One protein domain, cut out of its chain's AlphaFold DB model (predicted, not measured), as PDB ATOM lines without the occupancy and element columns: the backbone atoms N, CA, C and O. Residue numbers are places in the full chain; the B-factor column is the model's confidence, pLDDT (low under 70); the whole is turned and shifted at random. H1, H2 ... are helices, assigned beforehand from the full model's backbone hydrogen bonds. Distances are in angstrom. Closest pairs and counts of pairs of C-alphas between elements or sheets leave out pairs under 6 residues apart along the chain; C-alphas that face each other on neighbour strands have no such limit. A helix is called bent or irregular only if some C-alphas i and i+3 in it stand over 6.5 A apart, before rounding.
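AT A GLANCE: This is residues 57 to 122 and 136 to 156 of the 210 residues of the protein "transcription factor HES-2-like isoform X1" of Betta splendens (UniProt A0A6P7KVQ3). A long helical hairpin with one arm much longer than the other: the long helix H1 runs the length of the domain, H2 folds back beside the last part of it, and a third helix, H3, runs loosely beside H2 without reaching H1. The first part of H1, residues 57 to 76, sticks out alone past the other helices and makes much of the length. The printed part has 87 residues with three named helices, in the order H1, H2, H3 along the chain, and no named strand; the class is all helix. The whole is extended, with a radius of gyration of the C-alphas of 19.1 A and spans of 68 by 22 by 16 A.

HOW THE PARTS SIT: H1, residues 57 to 99, is the longest helix, and its residues 57 to 76 stand free. H2, residues 104 to 122, touches H1, and the two form a helical hairpin. H1 touches H2 with residues 88 to 99 alone, and H2 touches H1 with residues 104 to 112 alone. The closest C-alphas of the two are those of Ser 95 and Gly 104, 4.4 A apart. They run opposite ways at a shallow tilt of 10 degrees. H3, residues 136 to 154, is close to H2 but not clearly touching it, with 1 pair of C-alphas within 8 A: the closest, those of Arg 118 and Arg 136, are 7.1 A apart. H2 and H3 also run opposite ways at a shallow tilt of 10 degrees. H1 and H3 are apart. In H1 and H3 every O i to N i+4 pair is within hydrogen-bond range; in H2 12 of 15 are.

IN THESE COORDINATES: H1 begins at C-alpha 57, at (0.618, 66.162, 5.332), and ends at C-alpha 99, at (4.248, 29.296, -43.931), 61.6 A away. H2 measures 28.8 A from C-alpha 104 to C-alpha 122. H2 is neither bent nor irregular, but only just: C-alphas 118 and 121 are 6.3 A apart. H3 measures 26.9 A from C-alpha 136 to C-alpha 154, which lies at (-8.510, 28.228, -46.172).

THE WHOLE: The two C-alphas farthest apart, those of Ile 57 and Gly 156, are 68.3 A from each other. Without the stretch that stands free, the body has 67 residues and spans 40 by 22 by 14 A. The link from H1 to H2, of 4 residues, is tight. The link from H2 to H3 is across the cut: residues 123 to 135 are not printed, and C-alphas 122 and 136 are 10.7 A apart. The mean pLDDT of the printed part is 73.1; 39 residues are under 70, among them residues 71 to 79, 99 to 105, 118 to 122 and 136 to 144.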
ATOM      1  N   ILE A  57       1.015  67.555   5.632       93.75
ATOM      2  CA  ILE A  57       0.618  66.162   5.332       93.75
ATOM      3  C   ILE A  57      -0.094  66.086   3.982       93.75
ATOM      4  O   ILE A  57       0.187  65.198   3.178       93.75
ATOM      5  N   LEU A  58      -1.048  66.989   3.744       96.38
ATOM      6  CA  LEU A  58      -1.860  66.983   2.530       96.38
ATOM      7  C   LEU A  58      -1.022  67.345   1.303       96.38
ATOM      8  O   LEU A  58      -1.138  66.676   0.282       96.38
ATOM      9  N   GLU A  59      -0.127  68.322   1.418       94.75
ATOM     10  CA  GLU A  59       0.815  68.699   0.360       94.75
ATOM     11  C   GLU A  59       1.723  67.527  -0.025       94.75
ATOM     12  O   GLU A  59       1.778  67.144  -1.195       94.75
ATOM     13  N   ARG A  60       2.355  66.878   0.965       92.88
ATOM     14  CA  ARG A  60       3.169  65.673   0.733       92.88
ATOM     15  C   ARG A  60       2.350  64.550   0.096       92.88
ATOM     16  O   ARG A  60       2.854  63.860  -0.786       92.88
ATOM     17  N   THR A  61       1.085  64.387   0.497       94.88
ATOM     18  CA  THR A  61       0.178  63.386  -0.097       94.88
ATOM     19  C   THR A  61      -0.052  63.666  -1.582       94.88
ATOM     20  O   THR A  61       0.007  62.750  -2.397       94.88
ATOM     21  N   VAL A  62      -0.310  64.923  -1.950       95.25
ATOM     22  CA  VAL A  62      -0.551  65.308  -3.348       95.25
ATOM     23  C   VAL A  62       0.683  65.032  -4.199       95.25
ATOM     24  O   VAL A  62       0.564  64.397  -5.246       95.25
ATOM     25  N   VAL A  63       1.863  65.442  -3.730       93.31
ATOM     26  CA  VAL A  63       3.129  65.183  -4.432       93.31
ATOM     27  C   VAL A  63       3.371  63.679  -4.579       93.31
ATOM     28  O   VAL A  63       3.701  63.213  -5.669       93.31
ATOM     29  N   PHE A  64       3.139  62.901  -3.518       91.69
ATOM     30  CA  PHE A  64       3.264  61.444  -3.552       91.69
ATOM     31  C   PHE A  64       2.366  60.810  -4.624       91.69
ATOM     32  O   PHE A  64       2.853  60.034  -5.442       91.69
ATOM     33  N   LEU A  65       1.082  61.182  -4.674       92.50
ATOM     34  CA  LEU A  65       0.130  60.634  -5.647       92.50
ATOM     35  C   LEU A  65       0.455  61.037  -7.092       92.50
ATOM     36  O   LEU A  65       0.271  60.252  -8.023       92.50
ATOM     37  N   GLN A  66       0.945  62.261  -7.298       90.75
ATOM     38  CA  GLN A  66       1.380  62.717  -8.620       90.75
ATOM     39  C   GLN A  66       2.603  61.939  -9.109       90.75
ATOM     40  O   GLN A  66       2.683  61.595 -10.289       90.75
ATOM     41  N   ASN A  67       3.540  61.639  -8.210       87.88
ATOM     42  CA  ASN A  67       4.731  60.866  -8.538       87.88
ATOM     43  C   ASN A  67       4.387  59.392  -8.785       87.88
ATOM     44  O   ASN A  67       4.801  58.847  -9.807       87.88
ATOM     45  N   SER A  68       3.547  58.778  -7.944       84.69
ATOM     46  CA  SER A  68       3.135  57.380  -8.122       84.69
ATOM     47  C   SER A  68       2.383  57.164  -9.438       84.69
ATOM     48  O   SER A  68       2.665  56.216 -10.164       84.69
ATOM     49  N   GLY A  69       1.490  58.085  -9.822       78.25
ATOM     50  CA  GLY A  69       0.779  58.000 -11.102       78.25
ATOM     51  C   GLY A  69       1.700  58.095 -12.327       78.25
ATOM     52  O   GLY A  69       1.418  57.498 -13.369       78.25
ATOM     53  N   ARG A  70       2.823  58.818 -12.219       75.12
ATOM     54  CA  ARG A  70       3.843  58.882 -13.277       75.12
ATOM     55  C   ARG A  70       4.640  57.584 -13.354       75.12
ATOM     56  O   ARG A  70       4.850  57.077 -14.453       75.12
ATOM     57  N   GLU A  71       5.033  57.028 -12.215       69.69
ATOM     58  CA  GLU A  71       5.742  55.747 -12.150       69.69
ATOM     59  C   GLU A  71       4.885  54.595 -12.678       69.69
ATOM     60  O   GLU A  71       5.354  53.807 -13.497       69.69
ATOM     61  N   ASP A  72       3.605  54.537 -12.309       67.75
ATOM     62  CA  ASP A  72       2.675  53.528 -12.818       67.75
ATOM     63  C   ASP A  72       2.474  53.649 -14.331       67.75
ATOM     64  O   ASP A  72       2.416  52.637 -15.031       67.75
ATOM     65  N   LYS A  73       2.452  54.873 -14.878       63.97
ATOM     66  CA  LYS A  73       2.404  55.096 -16.332       63.97
ATOM     67  C   LYS A  73       3.659  54.560 -17.028       63.97
ATOM     68  O   LYS A  73       3.545  53.919 -18.071       63.97
ATOM     69  N   VAL A  74       4.841  54.787 -16.457       63.41
ATOM     70  CA  VAL A  74       6.114  54.278 -16.999       63.41
ATOM     71  C   VAL A  74       6.171  52.749 -16.913       63.41
ATOM     72  O   VAL A  74       6.547  52.086 -17.882       63.41
ATOM     73  N   ARG A  75       5.729  52.159 -15.797       62.09
ATOM     74  CA  ARG A  75       5.677  50.698 -15.617       62.09
ATOM     75  C   ARG A  75       4.662  50.039 -16.550       62.09
ATOM     76  O   ARG A  75       4.973  49.007 -17.141       62.09
ATOM     77  N   ALA A  76       3.492  50.647 -16.738       63.03
ATOM     78  CA  ALA A  76       2.482  50.174 -17.682       63.03
ATOM     79  C   ALA A  76       2.975  50.247 -19.137       63.03
ATOM     80  O   ALA A  76       2.727  49.325 -19.914       63.03
ATOM     81  N   ALA A  77       3.725  51.293 -19.503       63.00
ATOM     82  CA  ALA A  77       4.354  51.391 -20.821       63.00
ATOM     83  C   ALA A  77       5.400  50.280 -21.044       63.00
ATOM     84  O   ALA A  77       5.395  49.631 -22.089       63.00
ATOM     85  N   GLY A  78       6.232  49.990 -20.037       62.91
ATOM     86  CA  GLY A  78       7.207  48.894 -20.087       62.91
ATOM     87  C   GLY A  78       6.566  47.501 -20.182       62.91
ATOM     88  O   GLY A  78       7.033  46.655 -20.944       62.91
ATOM     89  N   GLN A  79       5.459  47.263 -19.469       65.88
ATOM     90  CA  GLN A  79       4.673  46.025 -19.586       65.88
ATOM     91  C   GLN A  79       3.976  45.896 -20.947       65.88
ATOM     92  O   GLN A  79       3.843  44.794 -21.478       65.88
ATOM     93  N   GLY A  80       3.551  47.017 -21.536       70.94
ATOM     94  CA  GLY A  80       3.019  47.047 -22.895       70.94
ATOM     95  C   GLY A  80       4.052  46.591 -23.925       70.94
ATOM     96  O   GLY A  80       3.717  45.818 -24.820       70.94
ATOM     97  N   GLN A  81       5.312  47.009 -23.771       73.69
ATOM     98  CA  GLN A  81       6.385  46.624 -24.685       73.69
ATOM     99  C   GLN A  81       6.725  45.131 -24.586       73.69
ATOM    100  O   GLN A  81       6.719  44.443 -25.605       73.69
ATOM    101  N   SER A  82       6.905  44.591 -23.377       80.19
ATOM    102  CA  SER A  82       7.195  43.159 -23.203       80.19
ATOM    103  C   SER A  82       6.059  42.258 -23.704       80.19
ATOM    104  O   SER A  82       6.307  41.199 -24.284       80.19
ATOM    105  N   PHE A  83       4.803  42.695 -23.552       81.69
ATOM    106  CA  PHE A  83       3.651  42.015 -24.140       81.69
ATOM    107  C   PHE A  83       3.683  42.034 -25.676       81.69
ATOM    108  O   PHE A  83       3.433  41.002 -26.302       81.69
ATOM    109  N   ARG A  84       3.999  43.183 -26.295       81.12
ATOM    110  CA  ARG A  84       4.122  43.309 -27.759       81.12
ATOM    111  C   ARG A  84       5.209  42.391 -28.305       81.12
ATOM    112  O   ARG A  84       4.957  41.686 -29.280       81.12
ATOM    113  N   ASP A  85       6.360  42.348 -27.644       83.81
ATOM    114  CA  ASP A  85       7.490  41.510 -28.043       83.81
ATOM    115  C   ASP A  85       7.134  40.018 -27.940       83.81
ATOM    116  O   ASP A  85       7.351  39.247 -28.879       83.81
ATOM    117  N   GLY A  86       6.494  39.606 -26.838       87.00
ATOM    118  CA  GLY A  86       6.022  38.232 -26.651       87.00
ATOM    119  C   GLY A  86       4.963  37.819 -27.678       87.00
ATOM    120  O   GLY A  86       5.010  36.709 -28.218       87.00
ATOM    121  N   PHE A  87       4.032  38.721 -27.998       82.94
ATOM    122  CA  PHE A  87       3.007  38.483 -29.009       82.94
ATOM    123  C   PHE A  87       3.609  38.383 -30.418       82.94
ATOM    124  O   PHE A  87       3.283  37.446 -31.146       82.94
ATOM    125  N   SER A  88       4.530  39.283 -30.779       83.75
ATOM    126  CA  SER A  88       5.247  39.250 -32.060       83.75
ATOM    127  C   SER A  88       6.054  37.957 -32.224       83.75
ATOM    128  O   SER A  88       5.916  37.260 -33.228       83.75
ATOM    129  N   SER A  89       6.792  37.540 -31.189       87.38
ATOM    130  CA  SER A  89       7.546  36.277 -31.193       87.38
ATOM    131  C   SER A  89       6.649  35.039 -31.350       87.38
ATOM    132  O   SER A  89       7.022  34.071 -32.018       87.38
ATOM    133  N   CYS A  90       5.462  35.045 -30.737       87.00
ATOM    134  CA  CYS A  90       4.470  33.983 -30.911       87.00
ATOM    135  C   CYS A  90       3.928  33.956 -32.348       87.00
ATOM    136  O   CYS A  90       3.883  32.895 -32.974       87.00
ATOM    137  N   LEU A  91       3.579  35.122 -32.897       82.56
ATOM    138  CA  LEU A  91       3.091  35.244 -34.268       82.56
ATOM    139  C   LEU A  91       4.119  34.811 -35.303       82.56
ATOM    140  O   LEU A  91       3.754  34.105 -36.233       82.56
ATOM    141  N   GLN A  92       5.384  35.186 -35.129       82.75
ATOM    142  CA  GLN A  92       6.469  34.757 -36.006       82.75
ATOM    143  C   GLN A  92       6.619  33.230 -35.998       82.75
ATOM    144  O   GLN A  92       6.801  32.601 -37.035       82.75
ATOM    145  N   ARG A  93       6.490  32.590 -34.832       85.75
ATOM    146  CA  ARG A  93       6.504  31.122 -34.748       85.75
ATOM    147  C   ARG A  93       5.293  30.496 -35.441       85.75
ATOM    148  O   ARG A  93       5.444  29.515 -36.167       85.75
ATOM    149  N   ALA A  94       4.108  31.076 -35.265       82.12
ATOM    150  CA  ALA A  94       2.891  30.613 -35.929       82.12
ATOM    151  C   ALA A  94       2.947  30.809 -37.455       82.12
ATOM    152  O   ALA A  94       2.524  29.926 -38.199       82.12
ATOM    153  N   SER A  95       3.493  31.931 -37.933       78.44
ATOM    154  CA  SER A  95       3.644  32.211 -39.361       78.44
ATOM    155  C   SER A  95       4.657  31.281 -40.015       78.44
ATOM    156  O   SER A  95       4.415  30.861 -41.139       78.44
ATOM    157  N   LEU A  96       5.734  30.892 -39.327       80.44
ATOM    158  CA  LEU A  96       6.676  29.880 -39.817       80.44
ATOM    159  C   LEU A  96       6.012  28.501 -39.930       80.44
ATOM    160  O   LEU A  96       6.142  27.836 -40.957       80.44
ATOM    161  N   PHE A  97       5.240  28.101 -38.915       79.69
ATOM    162  CA  PHE A  97       4.510  26.829 -38.918       79.69
ATOM    163  C   PHE A  97       3.460  26.755 -40.041       79.69
ATOM    164  O   PHE A  97       3.335  25.737 -40.716       79.69
ATOM    165  N   LEU A  98       2.730  27.849 -40.284       75.06
ATOM    166  CA  LEU A  98       1.711  27.946 -41.341       75.06
ATOM    167  C   LEU A  98       2.306  28.298 -42.720       75.06
ATOM    168  O   LEU A  98       1.714  28.023 -43.761       75.06
ATOM    169  N   GLY A  99       3.490  28.908 -42.742       64.75
ATOM    170  CA  GLY A  99       4.248  29.296 -43.931       64.75
ATOM    171  C   GLY A  99       4.822  28.108 -44.684       64.75
ATOM    172  O   GLY A  99       4.836  28.138 -45.912       64.75
ATOM    173  N   ALA A 100       5.152  27.023 -43.980       60.81
ATOM    174  CA  ALA A 100       5.441  25.731 -44.599       60.81
ATOM    175  C   ALA A 100       4.271  25.204 -45.466       60.81
ATOM    176  O   ALA A 100       4.490  24.395 -46.361       60.81
ATOM    177  N   ALA A 101       3.046  25.706 -45.252       61.03
ATOM    178  CA  ALA A 101       1.850  25.420 -46.048       61.03
ATOM    179  C   ALA A 101       1.475  26.546 -47.047       61.03
ATOM    180  O   ALA A 101       0.351  26.579 -47.543       61.03
ATOM    181  N   GLY A 102       2.375  27.501 -47.331       59.28
ATOM    182  CA  GLY A 102       2.197  28.547 -48.355       59.28
ATOM    183  C   GLY A 102       1.351  29.767 -47.950       59.28
ATOM    184  O   GLY A 102       1.206  30.696 -48.741       59.28
ATOM    185  N   THR A 103       0.820  29.819 -46.723       63.69
ATOM    186  CA  THR A 103      -0.113  30.880 -46.267       63.69
ATOM    187  C   THR A 103       0.483  31.864 -45.245       63.69
ATOM    188  O   THR A 103      -0.134  32.877 -44.912       63.69
ATOM    189  N   GLY A 104       1.698  31.606 -44.749       62.31
ATOM    190  CA  GLY A 104       2.269  32.281 -43.572       62.31
ATOM    191  C   GLY A 104       2.764  33.720 -43.765       62.31
ATOM    192  O   GLY A 104       2.665  34.511 -42.826       62.31
ATOM    193  N   LEU A 105       3.249  34.101 -44.955       67.06
ATOM    194  CA  LEU A 105       3.845  35.433 -45.169       67.06
ATOM    195  C   LEU A 105       2.820  36.577 -45.043       67.06
ATOM    196  O   LEU A 105       3.099  37.594 -44.412       67.06
ATOM    197  N   TRP A 106       1.613  36.398 -45.587       70.56
ATOM    198  CA  TRP A 106       0.542  37.406 -45.524       70.56
ATOM    199  C   TRP A 106      -0.064  37.524 -44.124       70.56
ATOM    200  O   TRP A 106      -0.461  38.607 -43.694       70.56
ATOM    201  N   LEU A 107      -0.108  36.406 -43.396       73.81
ATOM    202  CA  LEU A 107      -0.657  36.347 -42.049       73.81
ATOM    203  C   LEU A 107       0.170  37.194 -41.074       73.81
ATOM    204  O   LEU A 107      -0.395  37.914 -40.254       73.81
ATOM    205  N   GLN A 108       1.499  37.148 -41.196       73.62
ATOM    206  CA  GLN A 108       2.396  37.925 -40.344       73.62
ATOM    207  C   GLN A 108       2.198  39.435 -40.543       73.62
ATOM    208  O   GLN A 108       1.960  40.143 -39.568       73.62
ATOM    209  N   GLY A 109       2.201  39.919 -41.791       75.38
ATOM    210  CA  GLY A 109       2.009  41.344 -42.086       75.38
ATOM    211  C   GLY A 109       0.632  41.876 -41.671       75.38
ATOM    212  O   GLY A 109       0.528  42.952 -41.084       75.38
ATOM    213  N   ALA A 110      -0.437  41.105 -41.898       75.69
ATOM    214  CA  ALA A 110      -1.794  41.506 -41.515       75.69
ATOM    215  C   ALA A 110      -1.989  41.576 -39.988       75.69
ATOM    216  O   ALA A 110      -2.701  42.450 -39.474       75.69
ATOM    217  N   LEU A 111      -1.366  40.655 -39.250       73.31
ATOM    218  CA  LEU A 111      -1.453  40.610 -37.794       73.31
ATOM    219  C   LEU A 111      -0.576  41.672 -37.128       73.31
ATOM    220  O   LEU A 111      -1.020  42.271 -36.149       73.31
ATOM    221  N   ASP A 112       0.598  41.963 -37.684       77.31
ATOM    222  CA  ASP A 112       1.487  43.014 -37.185       77.31
ATOM    223  C   ASP A 112       0.921  44.424 -37.438       77.31
ATOM    224  O   ASP A 112       0.900  45.271 -36.542       77.31
ATOM    225  N   ALA A 113       0.306  44.655 -38.604       78.44
ATOM    226  CA  ALA A 113      -0.450  45.882 -38.873       78.44
ATOM    227  C   ALA A 113      -1.642  46.043 -37.909       78.44
ATOM    228  O   ALA A 113      -1.879  47.126 -37.368       78.44
ATOM    229  N   SER A 114      -2.362  44.949 -37.627       74.38
ATOM    230  CA  SER A 114      -3.460  44.941 -36.649       74.38
ATOM    231  C   SER A 114      -2.981  45.201 -35.219       74.38
ATOM    232  O   SER A 114      -3.718  45.790 -34.427       74.38
ATOM    233  N   LEU A 115      -1.774  44.754 -34.864       73.19
ATOM    234  CA  LEU A 115      -1.147  45.017 -33.572       73.19
ATOM    235  C   LEU A 115      -0.734  46.486 -33.469       73.19
ATOM    236  O   LEU A 115      -1.091  47.164 -32.509       73.19
ATOM    237  N   THR A 116      -0.051  47.008 -34.485       75.81
ATOM    238  CA  THR A 116       0.417  48.397 -34.532       75.81
ATOM    239  C   THR A 116      -0.755  49.379 -34.453       75.81
ATOM    240  O   THR A 116      -0.759  50.265 -33.598       75.81
ATOM    241  N   ALA A 117      -1.831  49.140 -35.211       72.75
ATOM    242  CA  ALA A 117      -3.059  49.937 -35.145       72.75
ATOM    243  C   ALA A 117      -3.752  49.912 -33.764       72.75
ATOM    244  O   ALA A 117      -4.562  50.788 -33.460       72.75
ATOM    245  N   ARG A 118      -3.457  48.924 -32.907       65.81
ATOM    246  CA  ARG A 118      -4.004  48.832 -31.541       65.81
ATOM    247  C   ARG A 118      -3.239  49.628 -30.500       65.81
ATOM    248  O   ARG A 118      -3.848  50.008 -29.500       65.81
ATOM    249  N   PHE A 119      -1.950  49.863 -30.718       62.94
ATOM    250  CA  PHE A 119      -1.082  50.532 -29.748       62.94
ATOM    251  C   PHE A 119      -0.796  51.994 -30.098       62.94
ATOM    252  O   PHE A 119      -0.592  52.789 -29.188       62.94
ATOM    253  N   VAL A 120      -0.898  52.382 -31.376       60.75
ATOM    254  CA  VAL A 120      -0.762  53.787 -31.814       60.75
ATOM    255  C   VAL A 120      -1.827  54.704 -31.185       60.75
ATOM    256  O   VAL A 120      -1.581  55.878 -30.948       60.75
ATOM    257  N   GLY A 121      -2.989  54.170 -30.792       51.25
ATOM    258  CA  GLY A 121      -4.029  54.927 -30.082       51.25
ATOM    259  C   GLY A 121      -3.770  55.174 -28.587       51.25
ATOM    260  O   GLY A 121      -4.720  55.477 -27.874       51.25
ATOM    261  N   SER A 122      -2.555  54.952 -28.074       49.75
ATOM    262  CA  SER A 122      -2.225  55.176 -26.656       49.75
ATOM    263  C   SER A 122      -1.362  56.420 -26.414       49.75
ATOM    264  O   SER A 122      -1.121  56.764 -25.255       49.75
ATOM    265  N   ARG A 136     -10.556  47.860 -26.666       58.50
ATOM    266  CA  ARG A 136      -9.323  47.236 -27.189       58.50
ATOM    267  C   ARG A 136      -9.384  45.704 -27.092       58.50
ATOM    268  O   ARG A 136      -9.099  45.018 -28.078       58.50
ATOM    269  N   SER A 137      -9.857  45.173 -25.965       57.03
ATOM    270  CA  SER A 137     -10.029  43.730 -25.725       57.03
ATOM    271  C   SER A 137     -11.112  43.099 -26.614       57.03
ATOM    272  O   SER A 137     -10.925  42.022 -27.182       57.03
ATOM    273  N   LEU A 138     -12.236  43.790 -26.810       59.28
ATOM    274  CA  LEU A 138     -13.322  43.351 -27.691       59.28
ATOM    275  C   LEU A 138     -12.910  43.383 -29.166       59.28
ATOM    276  O   LEU A 138     -13.268  42.475 -29.923       59.28
ATOM    277  N   ARG A 139     -12.114  44.380 -29.580       59.38
ATOM    278  CA  ARG A 139     -11.499  44.415 -30.915       59.38
ATOM    279  C   ARG A 139     -10.548  43.233 -31.096       59.38
ATOM    280  O   ARG A 139     -10.641  42.571 -32.129       59.38
ATOM    281  N   LEU A 140      -9.699  42.930 -30.104       57.94
ATOM    282  CA  LEU A 140      -8.786  41.776 -30.112       57.94
ATOM    283  C   LEU A 140      -9.543  40.461 -30.296       57.94
ATOM    284  O   LEU A 140      -9.207  39.683 -31.185       57.94
ATOM    285  N   ARG A 141     -10.629  40.269 -29.542       59.59
ATOM    286  CA  ARG A 141     -11.481  39.077 -29.629       59.59
ATOM    287  C   ARG A 141     -12.237  38.971 -30.958       59.59
ATOM    288  O   ARG A 141     -12.445  37.868 -31.454       59.59
ATOM    289  N   ARG A 142     -12.657  40.095 -31.553       60.44
ATOM    290  CA  ARG A 142     -13.316  40.107 -32.873       60.44
ATOM    291  C   ARG A 142     -12.335  39.833 -34.011       60.44
ATOM    292  O   ARG A 142     -12.663  39.035 -34.885       60.44
ATOM    293  N   SER A 143     -11.141  40.434 -33.997       63.22
ATOM    294  CA  SER A 143     -10.162  40.207 -35.070       63.22
ATOM    295  C   SER A 143      -9.534  38.820 -34.987       63.22
ATOM    296  O   SER A 143      -9.378  38.184 -36.022       63.22
ATOM    297  N   SER A 144      -9.233  38.309 -33.787       67.75
ATOM    298  CA  SER A 144      -8.716  36.945 -33.633       67.75
ATOM    299  C   SER A 144      -9.732  35.911 -34.111       67.75
ATOM    300  O   SER A 144      -9.362  34.956 -34.784       67.75
ATOM    301  N   ARG A 145     -11.028  36.140 -33.858       70.19
ATOM    302  CA  ARG A 145     -12.113  35.283 -34.348       70.19
ATOM    303  C   ARG A 145     -12.249  35.322 -35.869       70.19
ATOM    304  O   ARG A 145     -12.448  34.270 -36.464       70.19
ATOM    305  N   ALA A 146     -12.124  36.493 -36.495       68.19
ATOM    306  CA  ALA A 146     -12.162  36.622 -37.953       68.19
ATOM    307  C   ALA A 146     -10.957  35.937 -38.619       68.19
ATOM    308  O   ALA A 146     -11.131  35.187 -39.576       68.19
ATOM    309  N   VAL A 147      -9.753  36.124 -38.068       69.44
ATOM    310  CA  VAL A 147      -8.528  35.472 -38.553       69.44
ATOM    311  C   VAL A 147      -8.612  33.956 -38.373       69.44
ATOM    312  O   VAL A 147      -8.343  33.223 -39.315       69.44
ATOM    313  N   LEU A 148      -9.075  33.473 -37.214       71.00
ATOM    314  CA  LEU A 148      -9.301  32.043 -36.979       71.00
ATOM    315  C   LEU A 148     -10.333  31.456 -37.946       71.00
ATOM    316  O   LEU A 148     -10.095  30.398 -38.515       71.00
ATOM    317  N   GLN A 149     -11.463  32.130 -38.171       69.94
ATOM    318  CA  GLN A 149     -12.470  31.672 -39.136       69.94
ATOM    319  C   GLN A 149     -11.928  31.627 -40.565       69.94
ATOM    320  O   GLN A 149     -12.272  30.717 -41.317       69.94
ATOM    321  N   MET A 150     -11.085  32.587 -40.938       70.00
ATOM    322  CA  MET A 150     -10.454  32.619 -42.251       70.00
ATOM    323  C   MET A 150      -9.452  31.466 -42.398       70.00
ATOM    324  O   MET A 150      -9.567  30.700 -43.348       70.00
ATOM    325  N   LEU A 151      -8.606  31.230 -41.390       66.31
ATOM    326  CA  LEU A 151      -7.686  30.087 -41.336       66.31
ATOM    327  C   LEU A 151      -8.405  28.728 -41.337       66.31
ATOM    328  O   LEU A 151      -7.890  27.763 -41.888       66.31
ATOM    329  N   ILE A 152      -9.596  28.625 -40.739       69.81
ATOM    330  CA  ILE A 152     -10.430  27.408 -40.781       69.81
ATOM    331  C   ILE A 152     -11.005  27.180 -42.186       69.81
ATOM    332  O   ILE A 152     -11.146  26.041 -42.618       69.81
ATOM    333  N   ARG A 153     -11.335  28.251 -42.917       65.56
ATOM    334  CA  ARG A 153     -11.868  28.159 -44.283       65.56
ATOM    335  C   ARG A 153     -10.797  27.820 -45.317       65.56
ATOM    336  O   ARG A 153     -11.082  27.072 -46.243       65.56
ATOM    337  N   THR A 154      -9.590  28.365 -45.176       59.62
ATOM    338  CA  THR A 154      -8.510  28.228 -46.172       59.62
ATOM    339  C   THR A 154      -7.819  26.875 -46.157       59.62
ATOM    340  O   THR A 154      -7.091  26.538 -47.080       59.62
ATOM    341  N   SER A 155      -7.995  26.109 -45.097       60.47
ATOM    342  CA  SER A 155      -7.090  25.019 -44.768       60.47
ATOM    343  C   SER A 155      -7.640  23.622 -45.037       60.47
ATOM    344  O   SER A 155      -6.955  22.634 -44.789       60.47
ATOM    345  N   GLY A 156      -8.863  23.520 -45.567       58.81
ATOM    346  CA  GLY A 156      -9.450  22.267 -46.055       58.81
ATOM    347  C   GLY A 156      -9.694  21.189 -44.990       58.81
ATOM    348  O   GLY A 156     -10.386  20.208 -45.266       58.81
TER     349      GLY A 156